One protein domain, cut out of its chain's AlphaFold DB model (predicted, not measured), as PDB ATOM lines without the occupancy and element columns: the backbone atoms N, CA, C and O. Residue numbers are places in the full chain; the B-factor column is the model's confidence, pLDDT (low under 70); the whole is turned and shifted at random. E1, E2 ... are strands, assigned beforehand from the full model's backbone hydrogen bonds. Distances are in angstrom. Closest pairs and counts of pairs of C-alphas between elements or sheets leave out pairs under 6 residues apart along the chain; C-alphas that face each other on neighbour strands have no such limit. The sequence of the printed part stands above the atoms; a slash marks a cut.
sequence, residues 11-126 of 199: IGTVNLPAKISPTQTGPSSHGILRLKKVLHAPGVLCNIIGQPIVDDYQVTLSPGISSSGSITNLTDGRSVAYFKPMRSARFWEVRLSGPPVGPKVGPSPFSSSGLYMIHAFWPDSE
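Overview. This is residues 11 to 126 of the 199 residues of an uncharacterized protein of Penicillium subrubescens (UniProt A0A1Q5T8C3). With little regular structure, a small sheet, E3 - E4 - E5, has its edge strand E5 near one end of a long hairpin, E1 and E2; long loops make the rest. The 116 printed residues hold five named strands, E1 to E5 in chain order, and no named helix: all strand, 34 residues, both sheets antiparallel. It is compact, radius of gyration of the C-alphas 14.6 A, spanning 42 by 38 by 28 A.

Along the chain. Find E3, residues 57 to 61, from (463.652, 712.192, 324.712); then E4, 69 to 73, and E5, 79 to 82, ending at (475.736, 710.970, 325.406). E1, 11 to 19, runs 24.9 A; E2, 30 to 40, 24.5 A, bends by 86 degrees at residue 37.

Arrangement. E3, E4 and E5 form a meander, each the antiparallel neighbour of the one before: see N 58 and O 72, 2.8 A, and N 71 and O 81, 2.8 A. Hairpin E1 and E2 has N 14 and O 35 at 2.9 A. The closest C-alphas of E2 and E5, Gly 31 and Val 80, are 5.0 A apart. E1 and E3 are apart.

Size, cuts and confidence. The printed part has no cut. The link E2 to E3 is long; residues 83 to 126 hold no named element. Residues 52 and 54 are under pLDDT 70.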
ATOM      1  N   ILE A  11     462.634 732.967 328.158       90.88
ATOM      2  CA  ILE A  11     462.350 731.549 327.919       90.88
ATOM      3  C   ILE A  11     462.404 731.286 326.418       90.88
ATOM      4  O   ILE A  11     461.823 732.038 325.636       90.88
ATOM      5  N   GLY A  12     463.091 730.221 326.007       90.12
ATOM      6  CA  GLY A  12     463.325 729.954 324.591       90.12
ATOM      7  C   GLY A  12     463.554 728.489 324.243       90.12
ATOM      8  O   GLY A  12     463.329 727.579 325.041       90.12
ATOM      9  N   THR A  13     463.988 728.268 323.004       92.62
ATOM     10  CA  THR A  13     464.455 726.965 322.520       92.62
ATOM     11  C   THR A  13     465.962 727.032 322.323       92.62
ATOM     12  O   THR A  13     466.453 727.972 321.703       92.62
ATOM     13  N   VAL A  14     466.686 726.033 322.818       92.88
ATOM     14  CA  VAL A  14     468.142 725.935 322.682       92.88
ATOM     15  C   VAL A  14     468.494 724.676 321.906       92.88
ATOM     16  O   VAL A  14     468.054 723.582 322.244       92.88
ATOM     17  N   ASN A  15     469.322 724.834 320.878       94.75
ATOM     18  CA  ASN A  15     469.910 723.728 320.136       94.75
ATOM     19  C   ASN A  15     471.341 723.523 320.632       94.75
ATOM     20  O   ASN A  15     472.176 724.411 320.474       94.75
ATOM     21  N   LEU A  16     471.624 722.366 321.225       94.62
ATOM     22  CA  LEU A  16     472.955 722.001 321.701       94.62
ATOM     23  C   LEU A  16     473.603 721.014 320.723       94.62
ATOM     24  O   LEU A  16     473.169 719.859 320.658       94.62
ATOM     25  N   PRO A  17     474.653 721.418 319.983       96.38
ATOM     26  CA  PRO A  17     475.458 720.485 319.210       96.38
ATOM     27  C   PRO A  17     476.172 719.525 320.161       96.38
ATOM     28  O   PRO A  17     477.026 719.932 320.953       96.38
ATOM     29  N   ALA A  18     475.852 718.240 320.077       96.75
ATOM     30  CA  ALA A  18     476.357 717.206 320.972       96.75
ATOM     31  C   ALA A  18     476.960 716.040 320.188       96.75
ATOM     32  O   ALA A  18     476.681 715.843 319.006       96.75
ATOM     33  N   LYS A  19     477.823 715.270 320.846       96.50
ATOM     34  CA  LYS A  19     478.315 714.002 320.314       96.50
ATOM     35  C   LYS A  19     477.277 712.919 320.583       96.50
ATOM     36  O   LYS A  19     476.809 712.796 321.712       96.50
ATOM     37  N   ILE A  20     476.973 712.101 319.578       95.56
ATOM     38  CA  ILE A  20     475.924 711.067 319.683       95.56
ATOM     39  C   ILE A  20     476.440 709.722 320.204       95.56
ATOM     40  O   ILE A  20     475.668 708.915 320.714       95.56
ATOM     41  N   SER A  21     477.749 709.482 320.099       92.44
ATOM     42  CA  SER A  21     478.406 708.263 320.575       92.44
ATOM     43  C   SER A  21     479.861 708.546 320.980       92.44
ATOM     44  O   SER A  21     480.505 709.415 320.376       92.44
ATOM     45  N   PRO A  22     480.404 707.832 321.986       90.38
ATOM     46  CA  PRO A  22     481.811 707.936 322.362       90.38
ATOM     47  C   PRO A  22     482.762 707.301 321.336       90.38
ATOM     48  O   PRO A  22     483.920 707.703 321.270       90.38
ATOM     49  N   THR A  23     482.299 706.329 320.544       90.69
ATOM     50  CA  THR A  23     483.137 705.575 319.593       90.69
ATOM     51  C   THR A  23     483.062 706.112 318.169       90.69
ATOM     52  O   THR A  23     483.928 705.815 317.351       90.69
ATOM     53  N   GLN A  24     482.046 706.916 317.859       89.75
ATOM     54  CA  GLN A  24     481.838 707.433 316.516       89.75
ATOM     55  C   GLN A  24     482.667 708.697 316.261       89.75
ATOM     56  O   GLN A  24     482.710 709.639 317.068       89.75
ATOM     57  N   THR A  25     483.294 708.741 315.091       88.69
ATOM     58  CA  THR A  25     484.141 709.839 314.617       88.69
ATOM     59  C   THR A  25     483.603 710.411 313.300       88.69
ATOM     60  O   THR A  25     482.710 709.839 312.678       88.69
ATOM     61  N   GLY A  26     484.104 711.581 312.896       88.56
ATOM     62  CA  GLY A  26     483.696 712.249 311.656       88.56
ATOM     63  C   GLY A  26     482.356 713.003 311.727       88.56
ATOM     64  O   GLY A  26     481.745 713.094 312.794       88.56
ATOM     65  N   PRO A  27     481.886 713.562 310.596       87.44
ATOM     66  CA  PRO A  27     480.718 714.451 310.554       87.44
ATOM     67  C   PRO A  27     479.418 713.827 311.080       87.44
ATOM     68  O   PRO A  27     478.619 714.509 311.713       87.44
ATOM     69  N   SER A  28     479.228 712.519 310.893       88.12
ATOM     70  CA  SER A  28     478.040 711.786 311.354       88.12
ATOM     71  C   SER A  28     478.027 711.495 312.856       88.12
ATOM     72  O   SER A  28     477.044 710.977 313.369       88.12
ATOM     73  N   SER A  29     479.099 711.828 313.579       92.62
ATOM     74  CA  SER A  29     479.196 711.622 315.029       92.62
ATOM     75  C   SER A  29     478.584 712.752 315.869       92.62
ATOM     76  O   SER A  29     478.717 712.758 317.101       92.62
ATOM     77  N   HIS A  30     477.947 713.712 315.202       94.50
ATOM     78  CA  HIS A  30     477.363 714.910 315.782       94.50
ATOM     79  C   HIS A  30     475.842 714.895 315.625       94.50
ATOM     80  O   HIS A  30     475.314 714.488 314.595       94.50
ATOM     81  N   GLY A  31     475.150 715.362 316.657       93.19
ATOM     82  CA  GLY A  31     473.703 715.501 316.703       93.19
ATOM     83  C   GLY A  31     473.313 716.825 317.345       93.19
ATOM     84  O   GLY A  31     474.160 717.563 317.855       93.19
ATOM     85  N   ILE A  32     472.018 717.130 317.310       94.81
ATOM     86  CA  ILE A  32     471.457 718.334 317.923       94.81
ATOM     87  C   ILE A  32     470.463 717.901 318.995       94.81
ATOM     88  O   ILE A  32     469.411 717.342 318.690       94.81
ATOM     89  N   LEU A  33     470.788 718.200 320.251       94.56
ATOM     90  CA  LEU A  33     469.846 718.097 321.358       94.56
ATOM     91  C   LEU A  33     469.044 719.401 321.421       94.56
ATOM     92  O   LEU A  33     469.578 720.447 321.795       94.56
ATOM     93  N   ARG A  34     467.773 719.349 321.014       93.94
ATOM     94  CA  ARG A  34     466.879 720.509 320.973       93.94
ATOM     95  C   ARG A  34     466.048 720.566 322.248       93.94
ATOM     96  O   ARG A  34     465.127 719.783 322.436       93.94
ATOM     97  N   LEU A  35     466.343 721.532 323.104       92.00
ATOM     98  CA  LEU A  35     465.648 721.758 324.365       92.00
ATOM     99  C   LEU A  35     464.613 722.870 324.183       92.00
ATOM    100  O   LEU A  35     464.960 723.990 323.810       92.00
ATOM    101  N   LYS A  36     463.338 722.567 324.432       89.12
ATOM    102  CA  LYS A  36     462.234 723.540 324.397       89.12
ATOM    103  C   LYS A  36     461.989 724.093 325.805       89.12
ATOM    104  O   LYS A  36     462.257 723.408 326.785       89.12
ATOM    105  N   LYS A  37     461.423 725.303 325.899       88.50
ATOM    106  CA  LYS A  37     461.045 725.950 327.175       88.50
ATOM    107  C   LYS A  37     462.226 726.078 328.155       88.50
ATOM    108  O   LYS A  37     462.089 725.839 329.350       88.50
ATOM    109  N   VAL A  38     463.396 726.443 327.637       91.19
ATOM    110  CA  VAL A  38     464.617 726.650 328.425       91.19
ATOM    111  C   VAL A  38     464.582 728.027 329.072       91.19
ATOM    112  O   VAL A  38     464.406 729.021 328.370       91.19
ATOM    113  N   LEU A  39     464.781 728.078 330.389       92.88
ATOM    114  CA  LEU A  39     464.887 729.317 331.158       92.88
ATOM    115  C   LEU A  39     466.291 729.918 330.993       92.88
ATOM    116  O   LEU A  39     467.290 729.247 331.252       92.88
ATOM    117  N   HIS A  40     466.378 731.181 330.585       94.25
ATOM    118  CA  HIS A  40     467.630 731.924 330.532       94.25
ATOM    119  C   HIS A  40     467.880 732.629 331.866       94.25
ATOM    120  O   HIS A  40     467.231 733.625 332.183       94.25
ATOM    121  N   ALA A  41     468.827 732.098 332.638       93.81
ATOM    122  CA  ALA A  41     469.178 732.595 333.964       93.81
ATOM    123  C   ALA A  41     470.709 732.716 334.111       93.81
ATOM    124  O   ALA A  41     471.355 731.787 334.604       93.81
ATOM    125  N   PRO A  42     471.318 733.839 333.677       91.50
ATOM    126  CA  PRO A  42     472.775 734.029 333.708       91.50
ATOM    127  C   PRO A  42     473.413 733.941 335.098       91.50
ATOM    128  O   PRO A  42     474.602 733.663 335.200       91.50
ATOM    129  N   GLY A  43     472.639 734.175 336.163       89.81
ATOM    130  CA  GLY A  43     473.121 734.106 337.547       89.81
ATOM    131  C   GLY A  43     473.332 732.686 338.086       89.81
ATOM    132  O   GLY A  43     473.820 732.530 339.205       89.81
ATOM    133  N   VAL A  44     472.961 731.640 337.338       90.44
ATOM    134  CA  VAL A  44     473.148 730.245 337.766       90.44
ATOM    135  C   VAL A  44     474.574 729.783 337.471       90.44
ATOM    136  O   VAL A  44     475.109 730.018 336.392       90.44
ATOM    137  N   LEU A  45     475.168 729.046 338.415       89.75
ATOM    138  CA  LEU A  45     476.536 728.521 338.320       89.75
ATOM    139  C   LEU A  45     476.790 727.660 337.069       89.75
ATOM    140  O   LEU A  45     477.899 727.637 336.539       89.75
ATOM    141  N   CYS A  46     475.788 726.901 336.626       91.00
ATOM    142  CA  CYS A  46     475.896 725.994 335.492       91.00
ATOM    143  C   CYS A  46     474.550 725.806 334.786       91.00
ATOM    144  O   CYS A  46     473.486 726.014 335.365       91.00
ATOM    145  N   ASN A  47     474.599 725.304 333.553       92.38
ATOM    146  CA  ASN A  47     473.400 724.853 332.853       92.38
ATOM    147  C   ASN A  47     472.878 723.554 333.477       92.38
ATOM    148  O   ASN A  47     473.655 722.640 333.752       92.38
ATOM    149  N   ILE A  48     471.563 723.464 333.665       92.06
ATOM    150  CA  ILE A  48     470.894 722.302 334.257       92.06
ATOM    151  C   ILE A  48     469.871 721.784 333.254       92.06
ATOM    152  O   ILE A  48     469.036 722.538 332.757       92.06
ATOM    153  N   ILE A  49     469.940 720.487 332.966       90.62
ATOM    154  CA  ILE A  49     468.935 719.783 332.176       90.62
ATOM    155  C   ILE A  49     468.135 718.925 333.154       90.62
ATOM    156  O   ILE A  49     468.693 718.037 333.795       90.62
ATOM    157  N   GLY A  50     466.847 719.224 333.294       83.75
ATOM    158  CA  GLY A  50     465.939 718.528 334.203       83.75
ATOM    159  C   GLY A  50     464.708 717.990 333.482       83.75
ATOM    160  O   GLY A  50     464.543 718.159 332.274       83.75
ATOM    161  N   GLN A  51     463.812 717.349 334.225       76.81
ATOM    162  CA  GLN A  51     462.480 717.048 333.699       76.81
ATOM    163  C   GLN A  51     461.726 718.368 333.424       76.81
ATOM    164  O   GLN A  51     461.868 719.306 334.212       76.81
ATOM    165  N   PRO A  52     460.961 718.487 332.319       67.31
ATOM    166  CA  PRO A  52     460.451 717.413 331.469       67.31
ATOM    167  C   PRO A  52     461.140 717.322 330.090       67.31
ATOM    168  O   PRO A  52     460.480 717.389 329.060       67.31
ATOM    169  N   ILE A  53     462.461 717.100 330.007       74.50
ATOM    170  CA  ILE A  53     463.047 716.684 328.706       74.50
ATOM    171  C   ILE A  53     462.503 715.339 328.195       74.50
ATOM    172  O   ILE A  53     462.719 714.985 327.038       74.50
ATOM    173  N   VAL A  54     461.799 714.608 329.063       65.25
ATOM    174  CA  VAL A  54     461.220 713.289 328.803       65.25
ATOM    175  C   VAL A  54     460.046 713.293 327.825       65.25
ATOM    176  O   VAL A  54     459.634 712.221 327.412       65.25
ATOM    177  N   ASP A  55     459.523 714.459 327.429       80.38
ATOM    178  CA  ASP A  55     458.432 714.531 326.445       80.38
ATOM    179  C   ASP A  55     458.916 714.169 325.029       80.38
ATOM    180  O   ASP A  55     458.195 713.543 324.258       80.38
ATOM    181  N   ASP A  56     460.150 714.557 324.688       88.06
ATOM    182  CA  ASP A  56     460.746 714.341 323.361       88.06
ATOM    183  C   ASP A  56     461.875 713.281 323.392       88.06
ATOM    184  O   ASP A  56     462.259 712.738 322.352       88.06
ATOM    185  N   TYR A  57     462.432 712.986 324.575       93.00
ATOM    186  CA  TYR A  57     463.652 712.192 324.712       93.00
ATOM    187  C   TYR A  57     463.582 711.124 325.802       93.00
ATOM    188  O   TYR A  57     463.110 711.352 326.908       93.00
ATOM    189  N   GLN A  58     464.180 709.970 325.530       92.44
ATOM    190  CA  GLN A  58     464.489 708.976 326.544       92.44
ATOM    191  C   GLN A  58     465.893 709.238 327.088       92.44
ATOM    192  O   GLN A  58     466.865 709.342 326.337       92.44
ATOM    193  N   VAL A  59     466.001 709.337 328.412       92.31
ATOM    194  CA  VAL A  59     467.271 709.533 329.114       92.31
ATOM    195  C   VAL A  59     467.637 708.243 329.819       92.31
ATOM    196  O   VAL A  59     466.957 707.822 330.752       92.31
ATOM    197  N   THR A  60     468.739 707.639 329.397       91.75
ATOM    198  CA  THR A  60     469.264 706.422 330.010       91.75
ATOM    199  C   THR A  60     470.520 706.771 330.780       91.75
ATOM    200  O   THR A  60     471.496 707.236 330.194       91.75
ATOM    201  N   LEU A  61     470.516 706.525 332.089       91.62
ATOM    202  CA  LEU A  61     471.689 706.681 332.945       91.62
ATOM    203  C   LEU A  61     472.323 705.303 333.135       91.62
ATOM    204  O   LEU A  61     471.714 704.414 333.723       91.62
ATOM    205  N   SER A  62     473.529 705.113 332.609       88.62
ATOM    206  CA  SER A  62     474.240 703.834 332.693       88.62
ATOM    207  C   SER A  62     475.738 704.096 332.814       88.62
ATOM    208  O   SER A  62     476.381 704.431 331.817       88.62
ATOM    209  N   PRO A  63     476.303 704.043 334.034       84.31
ATOM    210  CA  PRO A  63     477.723 704.280 334.250       84.31
ATOM    211  C   PRO A  63     478.575 703.237 333.515       84.31
ATOM    212  O   PRO A  63     478.547 702.055 333.844       84.31
ATOM    213  N   GLY A  64     479.359 703.681 332.536       86.00
ATOM    214  CA  GLY A  64     480.302 702.858 331.787       86.00
ATOM    215  C   GLY A  64     481.680 703.512 331.650       86.00
ATOM    216  O   GLY A  64     481.934 704.628 332.111       86.00
ATOM    217  N   ILE A  65     482.600 702.799 330.995       85.88
ATOM    218  CA  ILE A  65     484.010 703.211 330.853       85.88
ATOM    219  C   ILE A  65     484.157 704.451 329.949       85.88
ATOM    220  O   ILE A  65     484.992 705.331 330.203       85.88
ATOM    221  N   SER A  66     483.365 704.504 328.874       87.19
ATOM    222  CA  SER A  66     483.439 705.517 327.811       87.19
ATOM    223  C   SER A  66     482.299 706.540 327.847       87.19
ATOM    224  O   SER A  66     482.464 707.644 327.329       87.19
ATOM    225  N   SER A  67     481.177 706.213 328.486       93.12
ATOM    226  CA  SER A  67     480.032 707.102 328.698       93.12
ATOM    227  C   SER A  67     479.299 706.735 329.989       93.12
ATOM    228  O   SER A  67     479.479 705.642 330.516       93.12
ATOM    229  N   SER A  68     478.473 707.643 330.505       94.19
ATOM    230  CA  SER A  68     477.601 707.389 331.666       94.19
ATOM    231  C   SER A  68     476.114 707.390 331.314       94.19
ATOM    232  O   SER A  68     475.260 707.656 332.160       94.19
ATOM    233  N   GLY A  69     475.809 707.082 330.054       93.94
ATOM    234  CA  GLY A  69     474.454 707.033 329.528       93.94
ATOM    235  C   GLY A  69     474.281 707.807 328.227       93.94
ATOM    236  O   GLY A  69     475.239 708.368 327.681       93.94
ATOM    237  N   SER A  70     473.046 707.844 327.746       94.56
ATOM    238  CA  SER A  70     472.664 708.474 326.485       94.56
ATOM    239  C   SER A  70     471.317 709.178 326.578       94.56
ATOM    240  O   SER A  70     470.507 708.919 327.470       94.56
ATOM    241  N   ILE A  71     471.102 710.082 325.629       95.00
ATOM    242  CA  ILE A  71     469.820 710.717 325.361       95.00
ATOM    243  C   ILE A  71     469.431 710.315 323.942       95.00
ATOM    244  O   ILE A  71     470.164 710.600 322.988       95.00
ATOM    245  N   THR A  72     468.297 709.643 323.807       95.31
ATOM    246  CA  THR A  72     467.756 709.182 322.526       95.31
ATOM    247  C   THR A  72     466.430 709.868 322.250       95.31
ATOM    248  O   THR A  72     465.668 710.155 323.167       95.31
ATOM    249  N   ASN A  73     466.149 710.161 320.988       93.00
ATOM    250  CA  ASN A  73     464.839 710.645 320.571       93.00
ATOM    251  C   ASN A  73     463.794 709.541 320.797       93.00
ATOM    252  O   ASN A  73     464.043 708.385 320.455       93.00
ATOM    253  N   LEU A  74     462.652 709.883 321.397       90.69
ATOM    254  CA  LEU A  74     461.585 708.914 321.668       90.69
ATOM    255  C   LEU A  74     460.927 708.382 320.395       90.69
ATOM    256  O   LEU A  74     460.537 707.219 320.352       90.69
ATOM    257  N   THR A  75     460.816 709.211 319.359       90.75
ATOM    258  CA  THR A  75     460.063 708.877 318.146       90.75
ATOM    259  C   THR A  75     460.789 707.858 317.270       90.75
ATOM    260  O   THR A  75     460.152 706.975 316.705       90.75
ATOM    261  N   ASP A  76     462.112 707.976 317.129       92.12
ATOM    262  CA  ASP A  76     462.912 707.130 316.230       92.12
ATOM    263  C   ASP A  76     464.011 706.320 316.941       92.12
ATOM    264  O   ASP A  76     464.739 705.563 316.295       92.12
ATOM    265  N   GLY A  77     464.156 706.474 318.261       92.06
ATOM    266  CA  GLY A  77     465.156 705.782 319.077       92.06
ATOM    267  C   GLY A  77     466.601 706.229 318.836       92.06
ATOM    268  O   GLY A  77     467.525 705.667 319.430       92.06
ATOM    269  N   ARG A  78     466.851 707.222 317.972       92.06
ATOM    270  CA  ARG A  78     468.215 707.615 317.605       92.06
ATOM    271  C   ARG A  78     468.891 708.380 318.733       92.06
ATOM    272  O   ARG A  78     468.305 709.275 319.340       92.06
ATOM    273  N   SER A  79     470.163 708.067 318.978       94.56
ATOM    274  CA  SER A  79     470.993 708.817 319.925       94.56
ATOM    275  C   SER A  79     471.227 710.237 319.419       94.56
ATOM    276  O   SER A  79     471.700 710.433 318.300       94.56
ATOM    277  N   VAL A  80     470.921 711.224 320.258       95.25
ATOM    278  CA  VAL A  80     471.165 712.649 319.979       95.25
ATOM    279  C   VAL A  80     472.285 713.223 320.840       95.25
ATOM    280  O   VAL A  80     472.879 714.237 320.477       95.25
ATOM    281  N   ALA A  81     472.600 712.574 321.962       95.94
ATOM    282  CA  ALA A  81     473.686 712.955 322.851       95.94
ATOM    283  C   ALA A  81     474.102 711.789 323.761       95.94
ATOM    284  O   ALA A  81     473.317 710.878 324.025       95.94
ATOM    285  N   TYR A  82     475.313 711.853 324.317       95.75
ATOM    286  CA  TYR A  82     475.736 710.970 325.406       95.75
ATOM    287  C   TYR A  82     476.331 711.741 326.588       95.75
ATOM    288  O   TYR A  82     476.825 712.862 326.429       95.75
ATOM    289  N   PHE A  83     476.300 711.131 327.774       95.44
ATOM    290  CA  PHE A  83     476.919 711.690 328.975       95.44
ATOM    291  C   PHE A  83     478.386 711.282 329.077       95.44
ATOM    292  O   PHE A  83     478.718 710.100 328.950       95.44
ATOM    293  N   LYS A  84     479.266 712.247 329.360       94.19
ATOM    294  CA  LYS A  84     480.673 711.985 329.679       94.19
ATOM    295  C   LYS A  84     480.784 710.899 330.758       94.19
ATOM    296  O   LYS A  84     479.928 710.835 331.641       94.19
ATOM    297  N   PRO A  85     481.826 710.055 330.713       93.00
ATOM    298  CA  PRO A  85     482.015 709.050 331.743       93.00
ATOM    299  C   PRO A  85     482.268 709.734 333.095       93.00
ATOM    300  O   PRO A  85     483.080 710.651 333.181       93.00
ATOM    301  N   MET A  86     481.619 709.274 334.165       86.19
ATOM    302  CA  MET A  86     481.710 709.871 335.508       86.19
ATOM    303  C   MET A  86     483.136 709.970 336.062       86.19
ATOM    304  O   MET A  86     483.435 710.838 336.870       86.19
ATOM    305  N   ARG A  87     484.069 709.138 335.590       81.75
ATOM    306  CA  ARG A  87     485.492 709.280 335.945       81.75
ATOM    307  C   ARG A  87     486.108 710.615 335.501       81.75
ATOM    308  O   ARG A  87     487.147 710.998 336.023       81.75
ATOM    309  N   SER A  88     485.506 711.295 334.523       80.50
ATOM    310  CA  SER A  88     485.949 712.597 334.010       80.50
ATOM    311  C   SER A  88     484.942 713.730 334.225       80.50
ATOM    312  O   SER A  88     485.253 714.874 333.893       80.50
ATOM    313  N   ALA A  89     483.761 713.444 334.779       81.31
ATOM    314  CA  ALA A  89     482.702 714.420 335.013       81.31
ATOM    315  C   ALA A  89     482.104 714.259 336.416       81.31
ATOM    316  O   ALA A  89     481.879 713.149 336.882       81.31
ATOM    317  N   ARG A  90     481.816 715.375 337.094       81.88
ATOM    318  CA  ARG A  90     481.237 715.361 338.454       81.88
ATOM    319  C   ARG A  90     479.752 714.998 338.474       81.88
ATOM    320  O   ARG A  90     479.262 714.485 339.471       81.88
ATOM    321  N   PHE A  91     479.065 715.276 337.374       89.12
ATOM    322  CA  PHE A  91     477.645 715.020 337.160       89.12
ATOM    323  C   PHE A  91     477.456 714.325 335.807       89.12
ATOM    324  O   PHE A  91     478.411 714.179 335.040       89.12
ATOM    325  N   TRP A  92     476.220 713.941 335.485       91.19
ATOM    326  CA  TRP A  92     475.838 713.497 334.141       91.19
ATOM    327  C   TRP A  92     475.919 714.663 333.147       91.19
ATOM    328  O   TRP A  92     474.933 715.316 332.820       91.19
ATOM    329  N   GLU A  93     477.136 714.953 332.693       93.12
ATOM    330  CA  GLU A  93     477.419 716.061 331.792       93.12
ATOM    331  C   GLU A  93     477.286 715.614 330.336       93.12
ATOM    332  O   GLU A  93     477.967 714.687 329.891       93.12
ATOM    333  N   VAL A  94     476.435 716.296 329.569       94.56
ATOM    334  CA  VAL A  94     476.298 716.056 328.129       94.56
ATOM    335  C   VAL A  94     477.617 716.361 327.415       94.56
ATOM    336  O   VAL A  94     478.211 717.429 327.583       94.56
ATOM    337  N   ARG A  95     478.083 715.442 326.560       94.94
ATOM    338  CA  ARG A  95     479.251 715.684 325.711       94.94
ATOM    339  C   ARG A  95     478.875 716.589 324.540       94.94
ATOM    340  O   ARG A  95     478.416 716.118 323.501       94.94
ATOM    341  N   LEU A  96     479.145 717.883 324.683       95.44
ATOM    342  CA  LEU A  96     479.030 718.834 323.578       95.44
ATOM    343  C   LEU A  96     480.037 718.536 322.459       95.44
ATOM    344  O   LEU A  96     481.147 718.044 322.696       95.44
ATOM    345  N   SER A  97     479.636 718.865 321.236       95.25
ATOM    346  CA  SER A  97     480.542 718.952 320.096       95.25
ATOM    347  C   SER A  97     481.488 720.135 320.297       95.25
ATOM    348  O   SER A  97     481.065 721.201 320.734       95.25
ATOM    349  N   GLY A  98     482.771 719.947 319.993       92.06
ATOM    350  CA  GLY A  98     483.731 721.049 319.956       92.06
ATOM    351  C   GLY A  98     483.725 721.770 318.602       92.06
ATOM    352  O   GLY A  98     483.056 721.313 317.667       92.06
ATOM    353  N   PRO A  99     484.502 722.857 318.469       91.38
ATOM    354  CA  PRO A  99     484.708 723.526 317.189       91.38
ATOM    355  C   PRO A  99     485.233 722.556 316.112       91.38
ATOM    356  O   PRO A  99     486.028 721.671 316.441       91.38
ATOM    357  N   PRO A 100     484.813 722.698 314.840       91.62
ATOM    358  CA  PRO A 100     483.962 723.769 314.305       91.62
ATOM    359  C   PRO A 100     482.447 723.532 314.460       91.62
ATOM    360  O   PRO A 100     481.669 724.432 314.172       91.62
ATOM    361  N   VAL A 101     482.012 722.344 314.891       92.56
ATOM    362  CA  VAL A 101     480.585 721.959 314.895       92.56
ATOM    363  C   VAL A 101     479.823 722.539 316.088       92.56
ATOM    364  O   VAL A 101     478.663 722.918 315.966       92.56
ATOM    365  N   GLY A 102     480.454 722.568 317.258       90.19
ATOM    366  CA  GLY A 102     479.866 723.121 318.471       90.19
ATOM    367  C   GLY A 102     480.730 724.209 319.104       90.19
ATOM    368  O   GLY A 102     481.831 724.502 318.629       90.19
ATOM    369  N   PRO A 103     480.220 724.845 320.167       90.38
ATOM    370  CA  PRO A 103     480.851 726.018 320.746       90.38
ATOM    371  C   PRO A 103     482.164 725.673 321.457       90.38
ATOM    372  O   PRO A 103     482.346 724.584 322.008       90.38
ATOM    373  N   LYS A 104     483.070 726.652 321.519       92.75
ATOM    374  CA  LYS A 104     484.182 726.618 322.471       92.75
ATOM    375  C   LYS A 104     483.624 726.938 323.860       92.75
ATOM    376  O   LYS A 104     483.094 728.023 324.070       92.75
ATOM    377  N   VAL A 105     483.735 725.994 324.790       90.19
ATOM    378  CA  VAL A 105     483.282 726.166 326.178       90.19
ATOM    379  C   VAL A 105     484.437 726.551 327.099       90.19
ATOM    380  O   VAL A 105     485.591 726.205 326.838       90.19
ATOM    381  N   GLY A 106     484.116 727.279 328.168       89.38
ATOM    382  CA  GLY A 106     485.056 727.598 329.237       89.38
ATOM    383  C   GLY A 106     485.390 726.388 330.123       89.38
ATOM    384  O   GLY A 106     484.838 725.298 329.934       89.38
ATOM    385  N   PRO A 107     486.299 726.566 331.096       88.06
ATOM    386  CA  PRO A 107     486.578 725.546 332.099       88.06
ATOM    387  C   PRO A 107     485.337 725.250 332.956       88.06
ATOM    388  O   PRO A 107     484.445 726.085 333.102       88.06
ATOM    389  N   SER A 108     485.298 724.051 333.539       87.81
ATOM    390  CA  SER A 108     484.249 723.670 334.490       87.81
ATOM    391  C   SER A 108     484.281 724.589 335.720       87.81
ATOM    392  O   SER A 108     485.364 724.786 336.277       87.81
ATOM    393  N   PRO A 109     483.128 725.092 336.201       90.19
ATOM    394  CA  PRO A 109     483.061 725.870 337.439       90.19
ATOM    395  C   PRO A 109     483.205 724.998 338.702       90.19
ATOM    396  O   PRO A 109     483.282 725.522 339.811       90.19
ATOM    397  N   PHE A 110     483.222 723.667 338.563       89.88
ATOM    398  CA  PHE A 110     483.295 722.733 339.685       89.88
ATOM    399  C   PHE A 110     484.734 722.341 340.019       89.88
ATOM    400  O   PHE A 110     485.459 721.824 339.167       89.88
ATOM    401  N   SER A 111     485.103 722.498 341.291       86.38
ATOM    402  CA  SER A 111     486.363 722.003 341.843       86.38
ATOM    403  C   SER A 111     486.351 720.478 341.991       86.38
ATOM    404  O   SER A 111     485.336 719.870 342.344       86.38
ATOM    405  N   SER A 112     487.510 719.849 341.795       81.81
ATOM    406  CA  SER A 112     487.711 718.417 342.040       81.81
ATOM    407  C   SER A 112     487.626 718.039 343.526       81.81
ATOM    408  O   SER A 112     487.286 716.898 343.840       81.81
ATOM    409  N   SER A 113     487.869 718.972 344.448       84.69
ATOM    410  CA  SER A 113     487.808 718.729 345.898       84.69
ATOM    411  C   SER A 113     486.469 719.110 346.543       84.69
ATOM    412  O   SER A 113     486.218 718.732 347.683       84.69
ATOM    413  N   GLY A 114     485.592 719.833 345.836       83.56
ATOM    414  CA  GLY A 114     484.350 720.368 346.407       83.56
ATOM    415  C   GLY A 114     483.188 719.373 346.404       83.56
ATOM    416  O   GLY A 114     482.924 718.727 345.392       83.56
ATOM    417  N   LEU A 115     482.445 719.271 347.504       84.50
ATOM    418  CA  LEU A 115     481.164 718.561 347.529       84.50
ATOM    419  C   LEU A 115     480.052 719.530 347.119       84.50
ATOM    420  O   LEU A 115     479.890 720.584 347.727       84.50
ATOM    421  N   TYR A 116     479.299 719.176 346.078       86.25
ATOM    422  CA  TYR A 116     478.250 720.018 345.508       86.25
ATOM    423  C   TYR A 116     476.913 719.283 345.550       86.25
ATOM    424  O   TYR A 116     476.835 718.113 345.181       86.25
ATOM    425  N   MET A 117     475.853 719.991 345.933       85.62
ATOM    426  CA  MET A 117     474.474 719.539 345.782       85.62
ATOM    427  C   MET A 117     473.733 720.577 344.946       85.62
ATOM    428  O   MET A 117     473.616 721.732 345.347       85.62
ATOM    429  N   ILE A 118     473.271 720.170 343.765       86.44
ATOM    430  CA  ILE A 118     472.548 721.038 342.836       86.44
ATOM    431  C   ILE A 118     471.101 720.578 342.811       86.44
ATOM    432  O   ILE A 118     470.812 719.428 342.492       86.44
ATOM    433  N   HIS A 119     470.199 721.493 343.138       85.62
ATOM    434  CA  HIS A 119     468.769 721.275 343.033       85.62
ATOM    435  C   HIS A 119     468.137 722.528 342.439       85.62
ATOM    436  O   HIS A 119     468.324 723.627 342.956       85.62
ATOM    437  N   ALA A 120     467.398 722.356 341.350       87.75
ATOM    438  CA  ALA A 120     466.657 723.418 340.697       87.75
ATOM    439  C   ALA A 120     465.245 722.913 340.423       87.75
ATOM    440  O   ALA A 120     465.060 721.778 339.986       87.75
ATOM    441  N   PHE A 121     464.258 723.763 340.675       87.81
ATOM    442  CA  PHE A 121     462.867 723.471 340.376       87.81
ATOM    443  C   PHE A 121     462.229 724.707 339.752       87.81
ATOM    444  O   PHE A 121     462.453 725.830 340.197       87.81
ATOM    445  N   TRP A 122     461.433 724.496 338.710       87.75
ATOM    446  CA  TRP A 122     460.539 725.517 338.178       87.75
ATOM    447  C   TRP A 122     459.205 725.371 338.931       87.75
ATOM    448  O   TRP A 122     458.672 724.263 338.940       87.75
ATOM    449  N   PRO A 123     458.675 726.389 339.628       88.38
ATOM    450  CA  PRO A 123     457.377 726.264 340.297       88.38
ATOM    451  C   PRO A 123     456.224 725.974 339.319       88.38
ATOM    452  O   PRO A 123     456.219 726.488 338.199       88.38
ATOM    453  N   ASP A 124     455.219 725.200 339.746       88.06
ATOM    454  CA  ASP A 124     454.021 724.924 338.932       88.06
ATOM    455  C   ASP A 124     453.240 726.187 338.575       88.06
ATOM    456  O   ASP A 124     452.800 726.328 337.436       88.06
ATOM    457  N   SER A 125     453.130 727.133 339.507       89.31
ATOM    458  CA  SER A 125     452.484 728.428 339.271       89.31
ATOM    459  C   SER A 125     453.130 729.189 338.110       89.31
ATOM    460  O   SER A 125     452.440 729.714 337.240       89.31
ATOM    461  N   GLU A 126     454.460 729.192 338.040       89.88
ATOM    462  CA  GLU A 126     455.220 729.845 336.972       89.88
ATOM    463  C   GLU A 126     455.097 729.093 335.640       89.88
ATOM    464  O   GLU A 126     454.980 729.720 334.584       89.88
TER     465      GLU A 126